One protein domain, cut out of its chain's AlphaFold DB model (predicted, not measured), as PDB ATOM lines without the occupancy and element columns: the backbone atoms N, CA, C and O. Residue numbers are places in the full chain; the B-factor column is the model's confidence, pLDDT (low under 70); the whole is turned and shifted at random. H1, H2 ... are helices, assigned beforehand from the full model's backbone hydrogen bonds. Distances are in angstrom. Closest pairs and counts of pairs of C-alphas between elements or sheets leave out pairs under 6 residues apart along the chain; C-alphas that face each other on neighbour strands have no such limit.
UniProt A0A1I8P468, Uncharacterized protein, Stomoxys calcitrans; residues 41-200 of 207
ATOM      1  N   ASP A  41     134.377 105.340 186.641       82.12
ATOM      2  CA  ASP A  41     133.621 105.771 185.456       82.12
ATOM      3  C   ASP A  41     133.886 107.244 185.115       82.12
ATOM      4  O   ASP A  41     134.053 107.606 183.949       82.12
ATOM      5  N   GLU A  42     133.988 108.101 186.128       81.56
ATOM      6  CA  GLU A  42     134.305 109.522 185.959       81.56
ATOM      7  C   GLU A  42     135.752 109.752 185.507       81.56
ATOM      8  O   GLU A  42     136.028 110.705 184.769       81.56
ATOM      9  N   LEU A  43     136.675 108.878 185.920       79.81
ATOM     10  CA  LEU A  43     138.058 108.869 185.442       79.81
ATOM     11  C   LEU A  43     138.153 108.355 184.003       79.81
ATOM     12  O   LEU A  43     138.840 108.971 183.192       79.81
ATOM     13  N   ALA A  44     137.426 107.291 183.652       81.69
ATOM     14  CA  ALA A  44     137.357 106.789 182.281       81.69
ATOM     15  C   ALA A  44     136.796 107.855 181.329       81.69
ATOM     16  O   ALA A  44     137.389 108.138 180.289       81.69
ATOM     17  N   LYS A  45     135.705 108.527 181.725       82.25
ATOM     18  CA  LYS A  45     135.142 109.650 180.969       82.25
ATOM     19  C   LYS A  45     136.155 110.780 180.787       82.25
ATOM     20  O   LYS A  45     136.324 111.274 179.679       82.25
ATOM     21  N   TYR A  46     136.866 111.155 181.849       76.62
ATOM     22  CA  TYR A  46     137.916 112.168 181.766       76.62
ATOM     23  C   TYR A  46     139.034 111.785 180.785       76.62
ATOM     24  O   TYR A  46     139.484 112.631 180.011       76.62
ATOM     25  N   LEU A  47     139.481 110.526 180.787       75.38
ATOM     26  CA  LEU A  47     140.498 110.042 179.847       75.38
ATOM     27  C   LEU A  47     140.008 110.140 178.397       75.38
ATOM     28  O   LEU A  47     140.752 110.625 177.545       75.38
ATOM     29  N   LEU A  48     138.757 109.758 178.123       77.25
ATOM     30  CA  LEU A  48     138.142 109.901 176.799       77.25
ATOM     31  C   LEU A  48     138.052 111.380 176.389       77.25
ATOM     32  O   LEU A  48     138.501 111.748 175.303       77.25
ATOM     33  N   ASP A  49     137.574 112.256 177.273       75.19
ATOM     34  CA  ASP A  49     137.440 113.689 176.990       75.19
ATOM     35  C   ASP A  49     138.800 114.354 176.712       75.19
ATOM     36  O   ASP A  49     138.943 115.151 175.786       75.19
ATOM     37  N   THR A  50     139.833 114.000 177.479       67.56
ATOM     38  CA  THR A  50     141.165 114.620 177.373       67.56
ATOM     39  C   THR A  50     142.065 114.017 176.297       67.56
ATOM     40  O   THR A  50     142.979 114.703 175.828       67.56
ATOM     41  N   THR A  51     141.803 112.778 175.877       68.06
ATOM     42  CA  THR A  51     142.613 112.059 174.880       68.06
ATOM     43  C   THR A  51     141.952 112.046 173.506       68.06
ATOM     44  O   THR A  51     142.625 112.257 172.499       68.06
ATOM     45  N   ILE A  52     140.638 111.820 173.452       73.62
ATOM     46  CA  ILE A  52     139.887 111.600 172.210       73.62
ATOM     47  C   ILE A  52     139.174 112.882 171.769       73.62
ATOM     48  O   ILE A  52     139.392 113.343 170.646       73.62
ATOM     49  N   HIS A  53     138.373 113.480 172.656       76.44
ATOM     50  CA  HIS A  53     137.469 114.590 172.309       76.44
ATOM     51  C   HIS A  53     138.071 115.986 172.495       76.44
ATOM     52  O   HIS A  53     137.494 116.988 172.067       76.44
ATOM     53  N   ARG A  54     139.273 116.078 173.076       74.56
ATOM     54  CA  ARG A  54     139.977 117.344 173.352       74.56
ATOM     55  C   ARG A  54     140.061 118.272 172.143       74.56
ATOM     56  O   ARG A  54     140.176 119.489 172.289       74.56
ATOM     57  N   TYR A  55     140.054 117.698 170.948       73.69
ATOM     58  CA  TYR A  55     140.291 118.411 169.708       73.69
ATOM     59  C   TYR A  55     139.051 118.604 168.848       73.69
ATOM     60  O   TYR A  55     139.170 119.197 167.780       73.69
ATOM     61  N   ASP A  56     137.873 118.189 169.302       77.38
ATOM     62  CA  ASP A  56     136.656 118.224 168.485       77.38
ATOM     63  C   ASP A  56     136.282 119.649 168.065       77.38
ATOM     64  O   ASP A  56     135.847 119.877 166.939       77.38
ATOM     65  N   ALA A  57     136.596 120.646 168.899       76.12
ATOM     66  CA  ALA A  57     136.442 122.061 168.555       76.12
ATOM     67  C   ALA A  57     137.255 122.498 167.316       76.12
ATOM     68  O   ALA A  57     136.954 123.523 166.707       76.12
ATOM     69  N   LYS A  58     138.287 121.740 166.923       78.31
ATOM     70  CA  LYS A  58     139.126 122.002 165.742       78.31
ATOM     71  C   LYS A  58     138.585 121.337 164.471       78.31
ATOM     72  O   LYS A  58     139.124 121.607 163.398       78.31
ATOM     73  N   ALA A  59     137.523 120.528 164.550       81.94
ATOM     74  CA  ALA A  59     136.966 119.819 163.396       81.94
ATOM     75  C   ALA A  59     136.637 120.752 162.211       81.94
ATOM     76  O   ALA A  59     137.059 120.440 161.095       81.94
ATOM     77  N   PRO A  60     136.031 121.946 162.409       83.56
ATOM     78  CA  PRO A  60     135.750 122.865 161.301       83.56
ATOM     79  C   PRO A  60     137.004 123.353 160.559       83.56
ATOM     80  O   PRO A  60     136.963 123.591 159.349       83.56
ATOM     81  N   ILE A  61     138.129 123.497 161.269       82.06
ATOM     82  CA  ILE A  61     139.405 123.923 160.682       82.06
ATOM     83  C   ILE A  61     139.938 122.816 159.771       82.06
ATOM     84  O   ILE A  61     140.241 123.078 158.608       82.06
ATOM     85  N   VAL A  62     139.981 121.577 160.271       80.62
ATOM     86  CA  VAL A  62     140.454 120.411 159.507       80.62
ATOM     87  C   VAL A  62     139.581 120.181 158.272       80.62
ATOM     88  O   VAL A  62     140.096 119.981 157.172       80.62
ATOM     89  N   GLU A  63     138.256 120.290 158.410       86.88
ATOM     90  CA  GLU A  63     137.339 120.209 157.271       86.88
ATOM     91  C   GLU A  63     137.635 121.252 156.195       86.88
ATOM     92  O   GLU A  63     137.615 120.934 155.005       86.88
ATOM     93  N   THR A  64     137.870 122.500 156.602       87.00
ATOM     94  CA  THR A  64     138.142 123.608 155.678       87.00
ATOM     95  C   THR A  64     139.422 123.352 154.896       87.00
ATOM     96  O   THR A  64     139.445 123.506 153.677       87.00
ATOM     97  N   GLN A  65     140.472 122.895 155.576       85.06
ATOM     98  CA  GLN A  65     141.734 122.577 154.924       85.06
ATOM     99  C   GLN A  65     141.564 121.434 153.911       85.06
ATOM    100  O   GLN A  65     142.016 121.562 152.773       85.06
ATOM    101  N   ILE A  66     140.863 120.349 154.272       87.94
ATOM    102  CA  ILE A  66     140.644 119.216 153.353       87.94
ATOM    103  C   ILE A  66     139.875 119.665 152.110       87.94
ATOM    104  O   ILE A  66     140.215 119.242 151.008       87.94
ATOM    105  N   ARG A  67     138.887 120.556 152.260       90.94
ATOM    106  CA  ARG A  67     138.167 121.130 151.113       90.94
ATOM    107  C   ARG A  67     139.097 121.913 150.190       90.94
ATOM    108  O   ARG A  67     139.085 121.651 148.998       90.94
ATOM    109  N   HIS A  68     139.962 122.775 150.724       89.25
ATOM    110  CA  HIS A  68     140.934 123.493 149.891       89.25
ATOM    111  C   HIS A  68     141.892 122.547 149.150       89.25
ATOM    112  O   HIS A  68     142.239 122.795 147.996       89.25
ATOM    113  N   PHE A  69     142.309 121.445 149.781       89.81
ATOM    114  CA  PHE A  69     143.119 120.430 149.104       89.81
ATOM    115  C   PHE A  69     142.340 119.720 147.985       89.81
ATOM    116  O   PHE A  69     142.891 119.469 146.914       89.81
ATOM    117  N   MET A  70     141.054 119.434 148.201       92.81
ATOM    118  CA  MET A  70     140.170 118.886 147.168       92.81
ATOM    119  C   MET A  70     139.999 119.850 145.988       92.81
ATOM    120  O   MET A  70     140.112 119.410 144.849       92.81
ATOM    121  N   ASP A  71     139.824 121.149 146.245       92.62
ATOM    122  CA  ASP A  71     139.714 122.162 145.188       92.62
ATOM    123  C   ASP A  71     140.990 122.204 144.324       92.62
ATOM    124  O   ASP A  71     140.921 122.266 143.097       92.62
ATOM    125  N   ALA A  72     142.169 122.095 144.948       89.56
ATOM    126  CA  ALA A  72     143.441 122.012 144.229       89.56
ATOM    127  C   ALA A  72     143.570 120.721 143.397       89.56
ATOM    128  O   ALA A  72     144.103 120.745 142.287       89.56
ATOM    129  N   LEU A  73     143.067 119.589 143.898       90.81
ATOM    130  CA  LEU A  73     143.025 118.332 143.143       90.81
ATOM    131  C   LEU A  73     142.100 118.421 141.928       90.81
ATOM    132  O   LEU A  73     142.457 117.905 140.871       90.81
ATOM    133  N   ASP A  74     140.950 119.083 142.053       93.06
ATOM    134  CA  ASP A  74     140.035 119.304 140.930       93.06
ATOM    135  C   ASP A  74     140.689 120.166 139.835       93.06
ATOM    136  O   ASP A  74     140.560 119.849 138.650       93.06
ATOM    137  N   MET A  75     141.476 121.184 140.212       90.75
ATOM    138  CA  MET A  75     142.294 121.960 139.264       90.75
ATOM    139  C   MET A  75     143.328 121.075 138.556       90.75
ATOM    140  O   MET A  75     143.381 121.047 137.327       90.75
ATOM    141  N   LEU A  76     144.092 120.279 139.312       88.62
ATOM    142  CA  LEU A  76     145.095 119.367 138.752       88.62
ATOM    143  C   LEU A  76     144.485 118.319 137.806       88.62
ATOM    144  O   LEU A  76     145.090 117.964 136.796       88.62
ATOM    145  N   ILE A  77     143.287 117.820 138.114       90.56
ATOM    146  CA  ILE A  77     142.534 116.888 137.263       90.56
ATOM    147  C   ILE A  77     142.137 117.557 135.945       90.56
ATOM    148  O   ILE A  77     142.285 116.936 134.892       90.56
ATOM    149  N   ALA A  78     141.655 118.800 135.992       89.69
ATOM    150  CA  ALA A  78     141.281 119.555 134.798       89.69
ATOM    151  C   ALA A  78     142.492 119.853 133.894       89.69
ATOM    152  O   ALA A  78     142.369 119.804 132.672       89.69
ATOM    153  N   GLU A  79     143.661 120.104 134.487       87.75
ATOM    154  CA  GLU A  79     144.911 120.389 133.770       87.75
ATOM    155  C   GLU A  79     145.608 119.132 133.218       87.75
ATOM    156  O   GLU A  79     146.417 119.231 132.299       87.75
ATOM    157  N   SER A  80     145.279 117.939 133.726       83.31
ATOM    158  CA  SER A  80     145.923 116.665 133.349       83.31
ATOM    159  C   SER A  80     145.157 115.876 132.278       83.31
ATOM    160  O   SER A  80     145.248 114.649 132.236       83.31
ATOM    161  N   ALA A  81     144.372 116.543 131.426       75.06
ATOM    162  CA  ALA A  81     143.490 115.884 130.452       75.06
ATOM    163  C   ALA A  81     144.227 114.926 129.490       75.06
ATOM    164  O   ALA A  81     143.655 113.914 129.082       75.06
ATOM    165  N   ASP A  82     145.498 115.209 129.192       83.00
ATOM    166  CA  ASP A  82     146.310 114.450 128.236       83.00
ATOM    167  C   ASP A  82     147.200 113.366 128.885       83.00
ATOM    168  O   ASP A  82     147.765 112.531 128.177       83.00
ATOM    169  N   ASP A  83     147.295 113.316 130.221       86.62
ATOM    170  CA  ASP A  83     148.036 112.279 130.957       86.62
ATOM    171  C   ASP A  83     147.078 111.394 131.764       86.62
ATOM    172  O   ASP A  83     146.717 111.668 132.911       86.62
ATOM    173  N   SER A  84     146.683 110.273 131.157       87.62
ATOM    174  CA  SER A  84     145.746 109.322 131.767       87.62
ATOM    175  C   SER A  84     146.243 108.701 133.080       87.62
ATOM    176  O   SER A  84     145.425 108.347 133.935       87.62
ATOM    177  N   VAL A  85     147.558 108.568 133.282       86.81
ATOM    178  CA  VAL A  85     148.125 107.986 134.506       86.81
ATOM    179  C   VAL A  85     148.055 109.016 135.626       86.81
ATOM    180  O   VAL A  85     147.541 108.720 136.708       86.81
ATOM    181  N   GLN A  86     148.504 110.238 135.354       85.44
ATOM    182  CA  GLN A  86     148.470 111.347 136.302       85.44
ATOM    183  C   GLN A  86     147.032 111.717 136.687       85.44
ATOM    184  O   GLN A  86     146.720 111.834 137.874       85.44
ATOM    185  N   LEU A  87     146.126 111.764 135.708       90.06
ATOM    186  CA  LEU A  87     144.694 111.960 135.916       90.06
ATOM    187  C   LEU A  87     144.100 110.916 136.873       90.06
ATOM    188  O   LEU A  87     143.370 111.256 137.805       90.06
ATOM    189  N   ASN A  88     144.407 109.634 136.657       90.12
ATOM    190  CA  ASN A  88     143.919 108.556 137.515       90.12
ATOM    191  C   ASN A  88     144.505 108.640 138.928       90.12
ATOM    192  O   ASN A  88     143.796 108.388 139.903       90.12
ATOM    193  N   ASN A  89     145.768 109.039 139.057       89.81
ATOM    194  CA  ASN A  89     146.408 109.242 140.350       89.81
ATOM    195  C   ASN A  89     145.743 110.376 141.141       89.81
ATOM    196  O   ASN A  89     145.383 110.173 142.299       89.81
ATOM    197  N   TYR A  90     145.476 111.525 140.516       91.50
ATOM    198  CA  TYR A  90     144.776 112.630 141.176       91.50
ATOM    199  C   TYR A  90     143.342 112.279 141.561       91.50
ATOM    200  O   TYR A  90     142.934 112.553 142.688       91.50
ATOM    201  N   LYS A  91     142.606 111.565 140.701       92.44
ATOM    202  CA  LYS A  91     141.271 111.046 141.044       92.44
ATOM    203  C   LYS A  91     141.306 110.115 142.256       92.44
ATOM    204  O   LYS A  91     140.457 110.228 143.134       92.44
ATOM    205  N   ARG A  92     142.298 109.221 142.348       93.19
ATOM    206  CA  ARG A  92     142.462 108.327 143.511       93.19
ATOM    207  C   ARG A  92     142.686 109.108 144.806       93.19
ATOM    208  O   ARG A  92     142.088 108.759 145.822       93.19
ATOM    209  N   VAL A  93     143.519 110.150 144.776       91.69
ATOM    210  CA  VAL A  93     143.769 111.000 145.955       91.69
ATOM    211  C   VAL A  93     142.524 111.809 146.317       91.69
ATOM    212  O   VAL A  93     142.167 111.871 147.490       91.69
ATOM    213  N   LEU A  94     141.815 112.356 145.328       94.12
ATOM    214  CA  LEU A  94     140.575 113.103 145.537       94.12
ATOM    215  C   LEU A  94     139.493 112.247 146.200       94.12
ATOM    216  O   LEU A  94     138.859 112.686 147.157       94.12
ATOM    217  N   GLU A  95     139.303 111.008 145.748       95.06
ATOM    218  CA  GLU A  95     138.345 110.090 146.372       95.06
ATOM    219  C   GLU A  95     138.749 109.707 147.804       95.06
ATOM    220  O   GLU A  95     137.891 109.592 148.687       95.06
ATOM    221  N   ALA A  96     140.051 109.577 148.081       90.81
ATOM    222  CA  ALA A  96     140.537 109.394 149.446       90.81
ATOM    223  C   ALA A  96     140.241 110.628 150.319       90.81
ATOM    224  O   ALA A  96     139.702 110.473 151.414       90.81
ATOM    225  N   ALA A  97     140.496 111.842 149.821       90.88
ATOM    226  CA  ALA A  97     140.203 113.092 150.524       90.88
ATOM    227  C   ALA A  97     138.697 113.274 150.798       90.88
ATOM    228  O   ALA A  97     138.316 113.598 151.924       90.88
ATOM    229  N   LYS A  98     137.825 112.970 149.824       94.06
ATOM    230  CA  LYS A  98     136.359 112.960 150.004       94.06
ATOM    231  C   LYS A  98     135.924 111.980 151.090       94.06
ATOM    232  O   LYS A  98     135.109 112.322 151.944       94.06
ATOM    233  N   THR A  99     136.482 110.768 151.067       92.94
ATOM    234  CA  THR A  99     136.200 109.736 152.075       92.94
ATOM    235  C   THR A  99     136.613 110.206 153.468       92.94
ATOM    236  O   THR A  99     135.866 110.022 154.427       92.94
ATOM    237  N   THR A 100     137.774 110.853 153.582       89.88
ATOM    238  CA  THR A 100     138.250 111.433 154.840       89.88
ATOM    239  C   THR A 100     137.341 112.555 155.328       89.88
ATOM    240  O   THR A 100     136.932 112.531 156.485       89.88
ATOM    241  N   LEU A 101     136.975 113.509 154.466       92.25
ATOM    242  CA  LEU A 101     136.091 114.616 154.838       92.25
ATOM    243  C   LEU A 101     134.733 114.112 155.340       92.25
ATOM    244  O   LEU A 101     134.193 114.645 156.307       92.25
ATOM    245  N   LYS A 102     134.186 113.079 154.691       93.50
ATOM    246  CA  LYS A 102     132.943 112.432 155.117       93.50
ATOM    247  C   LYS A 102     133.086 111.813 156.509       93.50
ATOM    248  O   LYS A 102     132.270 112.102 157.376       93.50
ATOM    249  N   ALA A 103     134.142 111.032 156.738       90.62
ATOM    250  CA  ALA A 103     134.391 110.406 158.035       90.62
ATOM    251  C   ALA A 103     134.582 111.441 159.153       90.62
ATOM    252  O   ALA A 103     134.050 111.265 160.240       90.62
ATOM    253  N   ILE A 104     135.274 112.554 158.889       88.88
ATOM    254  CA  ILE A 104     135.435 113.627 159.882       88.88
ATOM    255  C   ILE A 104     134.081 114.215 160.289       88.88
ATOM    256  O   ILE A 104     133.859 114.440 161.473       88.88
ATOM    257  N   LYS A 105     133.158 114.413 159.345       88.88
ATOM    258  CA  LYS A 105     131.822 114.946 159.642       88.88
ATOM    259  C   LYS A 105     130.928 113.969 160.392       88.88
ATOM    260  O   LYS A 105     130.150 114.390 161.236       88.88
ATOM    261  N   GLU A 106     130.993 112.693 160.032       89.44
ATOM    262  CA  GLU A 106     130.067 111.674 160.535       89.44
ATOM    263  C   GLU A 106     130.554 111.035 161.840       89.44
ATOM    264  O   GLU A 106     129.746 110.742 162.718       89.44
ATOM    265  N   ASP A 107     131.868 110.850 161.991       89.50
ATOM    266  CA  ASP A 107     132.422 110.021 163.060       89.50
ATOM    267  C   ASP A 107     133.091 110.836 164.174       89.50
ATOM    268  O   ASP A 107     133.198 110.331 165.290       89.50
ATOM    269  N   SER A 108     133.546 112.074 163.925       86.06
ATOM    270  CA  SER A 108     134.342 112.821 164.922       86.06
ATOM    271  C   SER A 108     133.552 113.173 166.176       86.06
ATOM    272  O   SER A 108     134.114 113.135 167.261       86.06
ATOM    273  N   GLU A 109     132.253 113.458 166.058       83.25
ATOM    274  CA  GLU A 109     131.401 113.743 167.223       83.25
ATOM    275  C   GLU A 109     131.333 112.544 168.181       83.25
ATOM    276  O   GLU A 109     131.323 112.704 169.398       83.25
ATOM    277  N   LYS A 110     131.333 111.324 167.632       84.81
ATOM    278  CA  LYS A 110     131.233 110.092 168.419       84.81
ATOM    279  C   LYS A 110     132.593 109.557 168.856       84.81
ATOM    280  O   LYS A 110     132.724 109.030 169.954       84.81
ATOM    281  N   CYS A 111     133.581 109.633 167.973       85.50
ATOM    282  CA  CYS A 111     134.858 108.940 168.108       85.50
ATOM    283  C   CYS A 111     136.045 109.871 168.315       85.50
ATOM    284  O   CYS A 111     137.174 109.396 168.360       85.50
ATOM    285  N   GLY A 112     135.794 111.169 168.444       83.62
ATOM    286  CA  GLY A 112     136.802 112.206 168.549       83.62
ATOM    287  C   GLY A 112     137.496 112.478 167.227       83.62
ATOM    288  O   GLY A 112     137.903 111.572 166.488       83.62
ATOM    289  N   LEU A 113     137.714 113.759 166.961       81.88
ATOM    290  CA  LEU A 113     138.435 114.228 165.789       81.88
ATOM    291  C   LEU A 113     139.807 113.562 165.689       81.88
ATOM    292  O   LEU A 113     140.220 113.193 164.595       81.88
ATOM    293  N   TYR A 114     140.505 113.376 166.812       77.69
ATOM    294  CA  TYR A 114     141.846 112.798 166.825       77.69
ATOM    295  C   TYR A 114     141.893 111.391 166.221       77.69
ATOM    296  O   TYR A 114     142.652 111.155 165.281       77.69
ATOM    297  N   LEU A 115     141.053 110.472 166.708       78.31
ATOM    298  CA  LEU A 115     141.061 109.080 166.252       78.31
ATOM    299  C   LEU A 115     140.650 108.962 164.783       78.31
ATOM    300  O   LEU A 115     141.284 108.235 164.012       78.31
ATOM    301  N   VAL A 116     139.618 109.708 164.382       85.38
ATOM    302  CA  VAL A 116     139.136 109.724 162.997       85.38
ATOM    303  C   VAL A 116     140.219 110.261 162.064       85.38
ATOM    304  O   VAL A 116     140.533 109.650 161.041       85.38
ATOM    305  N   THR A 117     140.844 111.369 162.446       78.19
ATOM    306  CA  THR A 117     141.854 112.059 161.644       78.19
ATOM    307  C   THR A 117     143.122 111.217 161.493       78.19
ATOM    308  O   THR A 117     143.578 111.025 160.366       78.19
ATOM    309  N   MET A 118     143.636 110.623 162.578       73.88
ATOM    310  CA  MET A 118     144.809 109.735 162.546       73.88
ATOM    311  C   MET A 118     144.597 108.524 161.630       73.88
ATOM    312  O   MET A 118     145.490 108.140 160.881       73.88
ATOM    313  N   SER A 119     143.400 107.935 161.640       79.25
ATOM    314  CA  SER A 119     143.097 106.782 160.791       79.25
ATOM    315  C   SER A 119     142.922 107.157 159.316       79.25
ATOM    316  O   SER A 119     143.396 106.457 158.417       79.25
ATOM    317  N   LYS A 120     142.217 108.260 159.038       83.31
ATOM    318  CA  LYS A 120     141.770 108.595 157.678       83.31
ATOM    319  C   LYS A 120     142.773 109.434 156.897       83.31
ATOM    320  O   LYS A 120     142.908 109.227 155.690       83.31
ATOM    321  N   LEU A 121     143.503 110.338 157.549       77.44
ATOM    322  CA  LEU A 121     144.506 111.148 156.856       77.44
ATOM    323  C   LEU A 121     145.765 110.381 156.516       77.44
ATOM    324  O   LEU A 121     146.337 110.657 155.466       77.44
ATOM    325  N   HIS A 122     146.137 109.381 157.314       75.81
ATOM    326  CA  HIS A 122     147.268 108.517 156.994       75.81
ATOM    327  C   HIS A 122     147.161 107.962 155.565       75.81
ATOM    328  O   HIS A 122     148.102 108.052 154.785       75.81
ATOM    329  N   ARG A 123     145.963 107.517 155.157       79.62
ATOM    330  CA  ARG A 123     145.708 107.034 153.793       79.62
ATOM    331  C   ARG A 123     145.950 108.098 152.717       79.62
ATOM    332  O   ARG A 123     146.429 107.756 151.640       79.62
ATOM    333  N   VAL A 124     145.592 109.356 152.972       82.88
ATOM    334  CA  VAL A 124     145.823 110.455 152.021       82.88
ATOM    335  C   VAL A 124     147.315 110.769 151.948       82.88
ATOM    336  O   VAL A 124     147.860 110.792 150.847       82.88
ATOM    337  N   THR A 125     147.985 110.902 153.098       79.75
ATOM    338  CA  THR A 125     149.437 111.115 153.191       79.75
ATOM    339  C   THR A 125     150.204 110.030 152.440       79.75
ATOM    340  O   THR A 125     150.998 110.354 151.564       79.75
ATOM    341  N   SER A 126     149.918 108.747 152.695       81.75
ATOM    342  CA  SER A 126     150.602 107.633 152.027       81.75
ATOM    343  C   SER A 126     150.418 107.658 150.513       81.75
ATOM    344  O   SER A 126     151.379 107.439 149.784       81.75
ATOM    345  N   LEU A 127     149.208 107.953 150.024       84.00
ATOM    346  CA  LEU A 127     148.963 108.068 148.584       84.00
ATOM    347  C   LEU A 127     149.742 109.240 147.978       84.00
ATOM    348  O   LEU A 127     150.326 109.103 146.909       84.00
ATOM    349  N   VAL A 128     149.772 110.386 148.653       83.94
ATOM    350  CA  VAL A 128     150.519 111.564 148.196       83.94
ATOM    351  C   VAL A 128     152.032 111.285 148.155       83.94
ATOM    352  O   VAL A 128     152.685 111.633 147.169       83.94
ATOM    353  N   GLU A 129     152.578 110.607 149.167       81.69
ATOM    354  CA  GLU A 129     153.986 110.187 149.231       81.69
ATOM    355  C   GLU A 129     154.345 109.154 148.153       81.69
ATOM    356  O   GLU A 129     155.360 109.299 147.467       81.69
ATOM    357  N   GLU A 130     153.509 108.126 147.972       81.56
ATOM    358  CA  GLU A 130     153.702 107.060 146.979       81.56
ATOM    359  C   GLU A 130     153.763 107.630 145.559       81.56
ATOM    360  O   GLU A 130     154.607 107.231 144.752       81.56
ATOM    361  N   LEU A 131     152.894 108.599 145.264       80.31
ATOM    362  CA  LEU A 131     152.766 109.191 143.938       80.31
ATOM    363  C   LEU A 131     153.925 110.121 143.563       80.31
ATOM    364  O   LEU A 131     154.102 110.395 142.376       80.31
ATOM    365  N   LYS A 132     154.715 110.606 144.536       71.44
ATOM    366  CA  LYS A 132     155.914 111.450 144.332       71.44
ATOM    367  C   LYS A 132     155.711 112.659 143.400       71.44
ATOM    368  O   LYS A 132     156.665 113.164 142.808       71.44
ATOM    369  N   GLY A 133     154.478 113.143 143.253       75.62
ATOM    370  CA  GLY A 133     154.163 114.290 142.405       75.62
ATOM    371  C   GLY A 133     154.492 115.597 143.120       75.62
ATOM    372  O   GLY A 133     153.865 115.904 144.127       75.62
ATOM    373  N   ALA A 134     155.426 116.398 142.595       72.56
ATOM    374  CA  ALA A 134     155.871 117.634 143.252       72.56
ATOM    375  C   ALA A 134     154.730 118.644 143.490       72.56
ATOM    376  O   ALA A 134     154.622 119.202 144.576       72.56
ATOM    377  N   LEU A 135     153.836 118.839 142.511       75.38
ATOM    378  CA  LEU A 135     152.670 119.722 142.661       75.38
ATOM    379  C   LEU A 135     151.681 119.197 143.709       75.38
ATOM    380  O   LEU A 135     151.214 119.955 144.552       75.38
ATOM    381  N   LEU A 136     151.421 117.888 143.699       79.12
ATOM    382  CA  LEU A 136     150.553 117.229 144.674       79.12
ATOM    383  C   LEU A 136     151.115 117.353 146.099       79.12
ATOM    384  O   LEU A 136     150.384 117.701 147.020       79.12
ATOM    385  N   TRP A 137     152.421 117.127 146.260       77.50
ATOM    386  CA  TRP A 137     153.136 117.306 147.521       77.50
ATOM    387  C   TRP A 137     153.099 118.762 148.004       77.50
ATOM    388  O   TRP A 137     152.884 119.019 149.189       77.50
ATOM    389  N   ASN A 138     153.249 119.728 147.097       74.00
ATOM    390  CA  ASN A 138     153.177 121.150 147.431       74.00
ATOM    391  C   ASN A 138     151.780 121.547 147.918       74.00
ATOM    392  O   ASN A 138     151.665 122.172 148.966       74.00
ATOM    393  N   PHE A 139     150.713 121.154 147.219       77.50
ATOM    394  CA  PHE A 139     149.353 121.439 147.690       77.50
ATOM    395  C   PHE A 139     149.044 120.735 149.011       77.50
ATOM    396  O   PHE A 139     148.436 121.333 149.895       77.50
ATOM    397  N   TRP A 140     149.515 119.498 149.179       76.38
ATOM    398  CA  TRP A 140     149.360 118.755 150.425       76.38
ATOM    399  C   TRP A 140     150.053 119.445 151.606       76.38
ATOM    400  O   TRP A 140     149.429 119.694 152.633       76.38
ATOM    401  N   THR A 141     151.314 119.841 151.456       68.12
ATOM    402  CA  THR A 141     152.059 120.539 152.517       68.12
ATOM    403  C   THR A 141     151.505 121.937 152.800       68.12
ATOM    404  O   THR A 141     151.322 122.293 153.962       68.12
ATOM    405  N   LEU A 142     151.144 122.708 151.767       66.50
ATOM    406  CA  LEU A 142     150.528 124.035 151.917       66.50
ATOM    407  C   LEU A 142     149.148 123.987 152.574       66.50
ATOM    408  O   LEU A 142     148.744 124.949 153.225       66.50
ATOM    409  N   SER A 143     148.430 122.874 152.427       60.25
ATOM    410  CA  SER A 143     147.146 122.684 153.095       60.25
ATOM    411  C   SER A 143     147.286 122.566 154.619       60.25
ATOM    412  O   SER A 143     146.317 122.817 155.337       60.25
ATOM    413  N   ASN A 144     148.498 122.272 155.119       65.25
ATOM    414  CA  ASN A 144     148.816 122.147 156.544       65.25
ATOM    415  C   ASN A 144     148.046 120.991 157.232       65.25
ATOM    416  O   ASN A 144     147.717 121.081 158.414       65.25
ATOM    417  N   ILE A 145     147.746 119.925 156.470       62.69
ATOM    418  CA  ILE A 145     146.923 118.756 156.857       62.69
ATOM    419  C   ILE A 145     147.778 117.499 157.086       62.69
ATOM    420  O   ILE A 145     147.251 116.448 157.436       62.69
ATOM    421  N   ASP A 146     149.099 117.540 156.883       59.66
ATOM    422  CA  ASP A 146     149.886 116.323 157.094       59.66
ATOM    423  C   ASP A 146     149.805 115.852 158.560       59.66
ATOM    424  O   ASP A 146     149.600 116.644 159.483       59.66
ATOM    425  N   GLU A 147     149.946 114.541 158.765       55.00
ATOM    426  CA  GLU A 147     149.796 113.887 160.069       55.00
ATOM    427  C   GLU A 147     150.644 114.554 161.164       55.00
ATOM    428  O   GLU A 147     150.174 114.715 162.287       55.00
ATOM    429  N   ARG A 148     151.860 115.016 160.843       58.81
ATOM    430  CA  ARG A 148     152.755 115.682 161.802       58.81
ATOM    431  C   ARG A 148     152.280 117.087 162.112       58.81
ATOM    432  O   ARG A 148     152.309 117.508 163.264       58.81
ATOM    433  N   THR A 149     151.825 117.810 161.104       58.41
ATOM    434  CA  THR A 149     151.343 119.179 161.241       58.41
ATOM    435  C   THR A 149     149.997 119.232 161.949       58.41
ATOM    436  O   THR A 149     149.777 120.127 162.761       58.41
ATOM    437  N   LEU A 150     149.126 118.243 161.754       58.56
ATOM    438  CA  LEU A 150     147.951 118.041 162.595       58.56
ATOM    439  C   LEU A 150     148.326 117.527 163.974       58.56
ATOM    440  O   LEU A 150     147.726 117.969 164.936       58.56
ATOM    441  N   PHE A 151     149.346 116.693 164.139       55.25
ATOM    442  CA  PHE A 151     149.818 116.327 165.475       55.25
ATOM    443  C   PHE A 151     150.344 117.545 166.249       55.25
ATOM    444  O   PHE A 151     150.078 117.679 167.438       55.25
ATOM    445  N   VAL A 152     151.007 118.488 165.580       49.28
ATOM    446  CA  VAL A 152     151.378 119.789 166.157       49.28
ATOM    447  C   VAL A 152     150.133 120.664 166.342       49.28
ATOM    448  O   VAL A 152     149.902 121.207 167.409       49.28
ATOM    449  N   THR A 153     149.248 120.779 165.361       51.88
ATOM    450  CA  THR A 153     148.082 121.674 165.455       51.88
ATOM    451  C   THR A 153     147.068 121.188 166.484       51.88
ATOM    452  O   THR A 153     146.483 121.997 167.198       51.88
ATOM    453  N   LEU A 154     146.861 119.879 166.600       51.25
ATOM    454  CA  LEU A 154     146.030 119.227 167.602       51.25
ATOM    455  C   LEU A 154     146.813 119.173 168.927       51.25
ATOM    456  O   LEU A 154     146.403 119.838 169.872       51.25
ATOM    457  N   GLY A 155     147.988 118.542 168.975       46.69
ATOM    458  CA  GLY A 155     148.779 118.267 170.184       46.69
ATOM    459  C   GLY A 155     149.633 119.398 170.777       46.69
ATOM    460  O   GLY A 155     150.021 119.303 171.938       46.69
ATOM    461  N   HIS A 156     149.906 120.509 170.084       40.28
ATOM    462  CA  HIS A 156     150.780 121.582 170.602       40.28
ATOM    463  C   HIS A 156     150.085 122.542 171.582       40.28
ATOM    464  O   HIS A 156     150.596 123.613 171.894       40.28
ATOM    465  N   HIS A 157     148.940 122.144 172.138       43.12
ATOM    466  CA  HIS A 157     148.334 122.808 173.292       43.12
ATOM    467  C   HIS A 157     148.343 121.925 174.540       43.12
ATOM    468  O   HIS A 157     147.409 121.970 175.342       43.12
ATOM    469  N   VAL A 158     149.449 121.215 174.795       45.16
ATOM    470  CA  VAL A 158     149.868 120.893 176.175       45.16
ATOM    471  C   VAL A 158     150.412 122.168 176.845       45.16
ATOM    472  O   VAL A 158     151.523 122.209 177.357       45.16
ATOM    473  N   HIS A 159     149.660 123.269 176.786       40.38
ATOM    474  CA  HIS A 159     150.041 124.506 177.471       40.38
ATOM    475  C   HIS A 159     149.669 124.477 178.955       40.38
ATOM    476  O   HIS A 159     150.208 125.274 179.713       40.38
ATOM    477  N   ASN A 160     148.850 123.511 179.389       47.34
ATOM    478  CA  ASN A 160     148.610 123.250 180.805       47.34
ATOM    479  C   ASN A 160     149.397 122.016 181.267       47.34
ATOM    480  O   ASN A 160     148.857 120.943 181.521       47.34
ATOM    481  N   LEU A 161     150.724 122.167 181.306       49.31
ATOM    482  CA  LEU A 161     151.642 121.162 181.855       49.31
ATOM    483  C   LEU A 161     151.327 120.831 183.322       49.31
ATOM    484  O   LEU A 161     151.639 119.728 183.757       49.31
ATOM    485  N   GLU A 162     150.717 121.752 184.072       54.09
ATOM    486  CA  GLU A 162     150.369 121.533 185.482       54.09
ATOM    487  C   GLU A 162     149.243 120.509 185.672       54.09
ATOM    488  O   GLU A 162     149.429 119.551 186.419       54.09
ATOM    489  N   GLU A 163     148.146 120.594 184.910       53.00
ATOM    490  CA  GLU A 163     147.059 119.594 184.967       53.00
ATOM    491  C   GLU A 163     147.560 118.177 184.643       53.00
ATOM    492  O   GLU A 163     147.114 117.192 185.233       53.00
ATOM    493  N   TYR A 164     148.541 118.069 183.739       59.12
ATOM    494  CA  TYR A 164     149.150 116.789 183.374       59.12
ATOM    495  C   TYR A 164     150.094 116.250 184.452       59.12
ATOM    496  O   TYR A 164     150.226 115.037 184.612       59.12
ATOM    497  N   LYS A 165     150.779 117.129 185.193       63.53
ATOM    498  CA  LYS A 165     151.640 116.724 186.312       63.53
ATOM    499  C   LYS A 165     150.804 116.164 187.456       63.53
ATOM    500  O   LYS A 165     151.162 115.122 188.000       63.53
ATOM    501  N   GLU A 166     149.695 116.820 187.786       65.19
ATOM    502  CA  GLU A 166     148.782 116.366 188.836       65.19
ATOM    503  C   GLU A 166     148.107 115.044 188.462       65.19
ATOM    504  O   GLU A 166     148.120 114.113 189.267       65.19
ATOM    505  N   SER A 167     147.618 114.898 187.224       66.94
ATOM    506  CA  SER A 167     147.013 113.642 186.759       66.94
ATOM    507  C   SER A 167     148.024 112.494 186.696       66.94
ATOM    508  O   SER A 167     147.726 111.386 187.142       66.94
ATOM    509  N   LYS A 168     149.242 112.745 186.183       67.75
ATOM    510  CA  LYS A 168     150.324 111.746 186.155       67.75
ATOM    511  C   LYS A 168     150.668 111.285 187.567       67.75
ATOM    512  O   LYS A 168     150.820 110.089 187.794       67.75
ATOM    513  N   LYS A 169     150.779 112.221 188.512       71.00
ATOM    514  CA  LYS A 169     151.110 111.906 189.901       71.00
ATOM    515  C   LYS A 169     149.981 111.132 190.594       71.00
ATOM    516  O   LYS A 169     150.260 110.102 191.198       71.00
ATOM    517  N   PHE A 170     148.722 111.536 190.411       76.25
ATOM    518  CA  PHE A 170     147.556 110.815 190.933       76.25
ATOM    519  C   PHE A 170     147.488 109.369 190.422       76.25
ATOM    520  O   PHE A 170     147.353 108.443 191.218       76.25
ATOM    521  N   PHE A 171     147.618 109.151 189.109       74.94
ATOM    522  CA  PHE A 171     147.562 107.803 188.533       74.94
ATOM    523  C   PHE A 171     148.792 106.953 188.869       74.94
ATOM    524  O   PHE A 171     148.665 105.735 188.985       74.94
ATOM    525  N   ALA A 172     149.962 107.565 189.080       74.88
ATOM    526  CA  ALA A 172     151.138 106.859 189.586       74.88
ATOM    527  C   ALA A 172     150.934 106.370 191.031       74.88
ATOM    528  O   ALA A 172     151.342 105.260 191.368       74.88
ATOM    529  N   GLU A 173     150.276 107.174 191.871       79.19
ATOM    530  CA  GLU A 173     149.960 106.821 193.261       79.19
ATOM    531  C   GLU A 173     148.735 105.890 193.382       79.19
ATOM    532  O   GLU A 173     148.598 105.193 194.383       79.19
ATOM    533  N   ASN A 174     147.887 105.810 192.347       78.31
ATOM    534  CA  ASN A 174     146.655 105.007 192.303       78.31
ATOM    535  C   ASN A 174     146.603 104.099 191.057       78.31
ATOM    536  O   ASN A 174     145.644 104.117 190.282       78.31
ATOM    537  N   SER A 175     147.648 103.297 190.850       78.12
ATOM    538  CA  SER A 175     147.859 102.520 189.617       78.12
ATOM    539  C   SER A 175     146.734 101.535 189.274       78.12
ATOM    540  O   SER A 175     146.415 101.348 188.097       78.12
ATOM    541  N   GLN A 176     146.093 100.929 190.277       82.38
ATOM    542  CA  GLN A 176     144.969 100.016 190.057       82.38
ATOM    543  C   GLN A 176     143.743 100.761 189.507       82.38
ATOM    544  O   GLN A 176     143.163 100.339 188.511       82.38
ATOM    545  N   LEU A 177     143.420 101.924 190.079       78.50
ATOM    546  CA  LEU A 177     142.325 102.780 189.617       78.50
ATOM    547  C   LEU A 177     142.589 103.314 188.200       78.50
ATOM    548  O   LEU A 177     141.678 103.381 187.379       78.50
ATOM    549  N   ALA A 178     143.849 103.647 187.899       75.50
ATOM    550  CA  ALA A 178     144.284 104.046 186.562       75.50
ATOM    551  C   ALA A 178     144.085 102.919 185.535       75.50
ATOM    552  O   ALA A 178     143.600 103.166 184.433       75.50
ATOM    553  N   THR A 179     144.439 101.688 185.914       81.19
ATOM    554  CA  THR A 179     144.281 100.499 185.065       81.19
ATOM    555  C   THR A 179     142.806 100.241 184.774       81.19
ATOM    556  O   THR A 179     142.425 100.163 183.612       81.19
ATOM    557  N   GLU A 180     141.954 100.228 185.801       82.44
ATOM    558  CA  GLU A 180     140.512 100.007 185.640       82.44
ATOM    559  C   GLU A 180     139.841 101.120 184.812       82.44
ATOM    560  O   GLU A 180     139.008 100.847 183.945       82.44
ATOM    561  N   ALA A 181     140.216 102.387 185.026       80.50
ATOM    562  CA  ALA A 181     139.688 103.509 184.247       80.50
ATOM    563  C   ALA A 181     140.107 103.427 182.770       80.50
ATOM    564  O   ALA A 181     139.309 103.719 181.875       80.50
ATOM    565  N   LYS A 182     141.346 102.997 182.509       80.06
ATOM    566  CA  LYS A 182     141.859 102.773 181.159       80.06
ATOM    567  C   LYS A 182     141.135 101.618 180.469       80.06
ATOM    568  O   LYS A 182     140.687 101.800 179.341       80.06
ATOM    569  N   GLU A 183     140.966 100.479 181.134       85.06
ATOM    570  CA  GLU A 183     140.233  99.329 180.590       85.06
ATOM    571  C   GLU A 183     138.797  99.711 180.202       85.06
ATOM    572  O   GLU A 183     138.331  99.359 179.118       85.06
ATOM    573  N   LYS A 184     138.113 100.514 181.029       84.62
ATOM    574  CA  LYS A 184     136.779 101.035 180.692       84.62
ATOM    575  C   LYS A 184     136.791 101.984 179.494       84.62
ATOM    576  O   LYS A 184     135.897 101.909 178.651       84.62
ATOM    577  N   ALA A 185     137.786 102.864 179.388       81.69
ATOM    578  CA  ALA A 185     137.930 103.746 178.230       81.69
ATOM    579  C   ALA A 185     138.213 102.948 176.939       81.69
ATOM    580  O   ALA A 185     137.610 103.214 175.899       81.69
ATOM    581  N   GLU A 186     139.060 101.919 177.006       83.00
ATOM    582  CA  GLU A 186     139.315 101.002 175.889       83.00
ATOM    583  C   GLU A 186     138.060 100.229 175.485       83.00
ATOM    584  O   GLU A 186     137.754 100.116 174.296       83.00
ATOM    585  N   GLN A 187     137.304  99.721 176.460       87.00
ATOM    586  CA  GLN A 187     136.031  99.057 176.210       87.00
ATOM    587  C   GLN A 187     135.050  99.999 175.505       87.00
ATOM    588  O   GLN A 187     134.465  99.613 174.491       87.00
ATOM    589  N   PHE A 188     134.936 101.251 175.961       87.19
ATOM    590  CA  PHE A 188     134.107 102.256 175.299       87.19
ATOM    591  C   PHE A 188     134.501 102.433 173.829       87.19
ATOM    592  O   PHE A 188     133.628 102.392 172.959       87.19
ATOM    593  N   VAL A 189     135.795 102.581 173.525       85.50
ATOM    594  CA  VAL A 189     136.284 102.720 172.143       85.50
ATOM    595  C   VAL A 189     135.988 101.465 171.322       85.50
ATOM    596  O   VAL A 189     135.542 101.573 170.181       85.50
ATOM    597  N   ASN A 190     136.190 100.277 171.890       86.31
ATOM    598  CA  ASN A 190     135.916  99.011 171.212       86.31
ATOM    599  C   ASN A 190     134.434  98.852 170.845       86.31
ATOM    600  O   ASN A 190     134.124  98.376 169.753       86.31
ATOM    601  N   GLU A 191     133.529  99.265 171.730       88.69
ATOM    602  CA  GLU A 191     132.082  99.162 171.528       88.69
ATOM    603  C   GLU A 191     131.540 100.261 170.606       88.69
ATOM    604  O   GLU A 191     130.689 100.006 169.752       88.69
ATOM    605  N   ASN A 192     132.038 101.491 170.748       86.25
ATOM    606  CA  ASN A 192     131.436 102.666 170.117       86.25
ATOM    607  C   ASN A 192     132.167 103.125 168.855       86.25
ATOM    608  O   ASN A 192     131.525 103.688 167.961       86.25
ATOM    609  N   CYS A 193     133.466 102.844 168.762       88.19
ATOM    610  CA  CYS A 193     134.372 103.296 167.709       88.19
ATOM    611  C   CYS A 193     135.237 102.151 167.145       88.19
ATOM    612  O   CYS A 193     136.455 102.300 166.997       88.19
ATOM    613  N   PRO A 194     134.635 101.005 166.760       84.06
ATOM    614  CA  PRO A 194     135.372  99.788 166.409       84.06
ATOM    615  C   PRO A 194     136.308  99.957 165.203       84.06
ATOM    616  O   PRO A 194     137.335  99.284 165.122       84.06
ATOM    617  N   ASN A 195     135.993 100.883 164.291       85.31
ATOM    618  CA  ASN A 195     136.820 101.204 163.123       85.31
ATOM    619  C   ASN A 195     138.114 101.954 163.477       85.31
ATOM    620  O   ASN A 195     139.015 102.033 162.646       85.31
ATOM    621  N   TYR A 196     138.196 102.509 164.687       82.62
ATOM    622  CA  TYR A 196     139.271 103.399 165.123       82.62
ATOM    623  C   TYR A 196     140.072 102.846 166.305       82.62
ATOM    624  O   TYR A 196     141.062 103.453 166.708       82.62
ATOM    625  N   LYS A 197     139.696 101.671 166.828       79.12
ATOM    626  CA  LYS A 197     140.300 101.067 168.026       79.12
ATOM    627  C   LYS A 197     141.824 100.945 167.974       79.12
ATOM    628  O   LYS A 197     142.484 101.172 168.974       79.12
ATOM    629  N   SER A 198     142.399 100.646 166.806       74.31
ATOM    630  CA  SER A 198     143.853 100.499 166.633       74.31
ATOM    631  C   SER A 198     144.625 101.811 166.783       74.31
ATOM    632  O   SER A 198     145.845 101.783 166.911       74.31
ATOM    633  N   HIS A 199     143.931 102.949 166.733       71.06
ATOM    634  CA  HIS A 199     144.512 104.286 166.851       71.06
ATOM    635  C   HIS A 199     144.341 104.883 168.246       71.06
ATOM    636  O   HIS A 199     144.949 105.911 168.547       71.06
ATOM    637  N   TYR A 200     143.563 104.226 169.110       70.88
ATOM    638  CA  TYR A 200     143.588 104.488 170.538       70.88
ATOM    639  C   TYR A 200     144.892 103.907 171.089       70.88
ATOM    640  O   TYR A 200     144.967 102.767 171.537       70.88
TER     641      TYR A 200
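What this domain is: This is residues 41 to 200 of the 207 residues of an uncharacterized protein of Stomoxys calcitrans (UniProt A0A1I8P468). The model is a long rod: an up-and-down bundle of H2, H3, H4 and the shorter H5, each running against the one before it, makes one part, and at one end of it H1 and H8 cross as a head, with H7 making a corner with H8. H6 packs on H4. The printed part has 160 residues with eight named helices, H1 to H8 in chain order, and no named strand: all helix. It is loose, with a radius of gyration of the C-alphas of 18.7 A and spans of 65 by 32 by 25 A.

How they stand to each other: H1, residues 41 to 51, touches H8, residues 175 to 192, at a steep tilt of 69.8 degrees, only just short of about perpendicular; their closest C-alphas, those of Ala 44 and Ala 181, are 4.5 A apart. H2, residues 53 to 79, and H3, residues 84 to 111, form a hairpin at 17 degrees, closest at the C-alphas of Ile 77 and Leu 87, 5.5 A. H3 and H4, residues 113 to 131, form another at 8 degrees, closest at the C-alphas of Thr 100 and Lys 120, 5.3 A. H4, the hub, also touches H5, residues 134 to 143, with residues 128 to 129 alone, and H6, residues 147 to 155, where the C-alphas of His 122 and Glu 147 are closest, 6.7 A. H7, residues 161 to 173, is close but not clearly touching H8. Every O i to N i+4 pair is within hydrogen-bond range in H1, H5, H6, H7 and H8, against 18 of 23 in H2, 22 of 24 in H3 and 12 of 15 in H4.

Where its parts are: H1 begins at C-alpha 41 (133.621, 105.771, 185.456). H2 is 39.7 A long, H3 37.9 A, H4 26.6 A and H8 25.5 A, ending at C-alpha 192 (131.436, 102.666, 170.117).

The domain as a whole: The C-alphas farthest apart, those of Asp 82 and Glu 173, are 65.6 A apart. The printed part has no cut and no long link. The pLDDT is under 70 at residues 50 to 51 and 141 to 168.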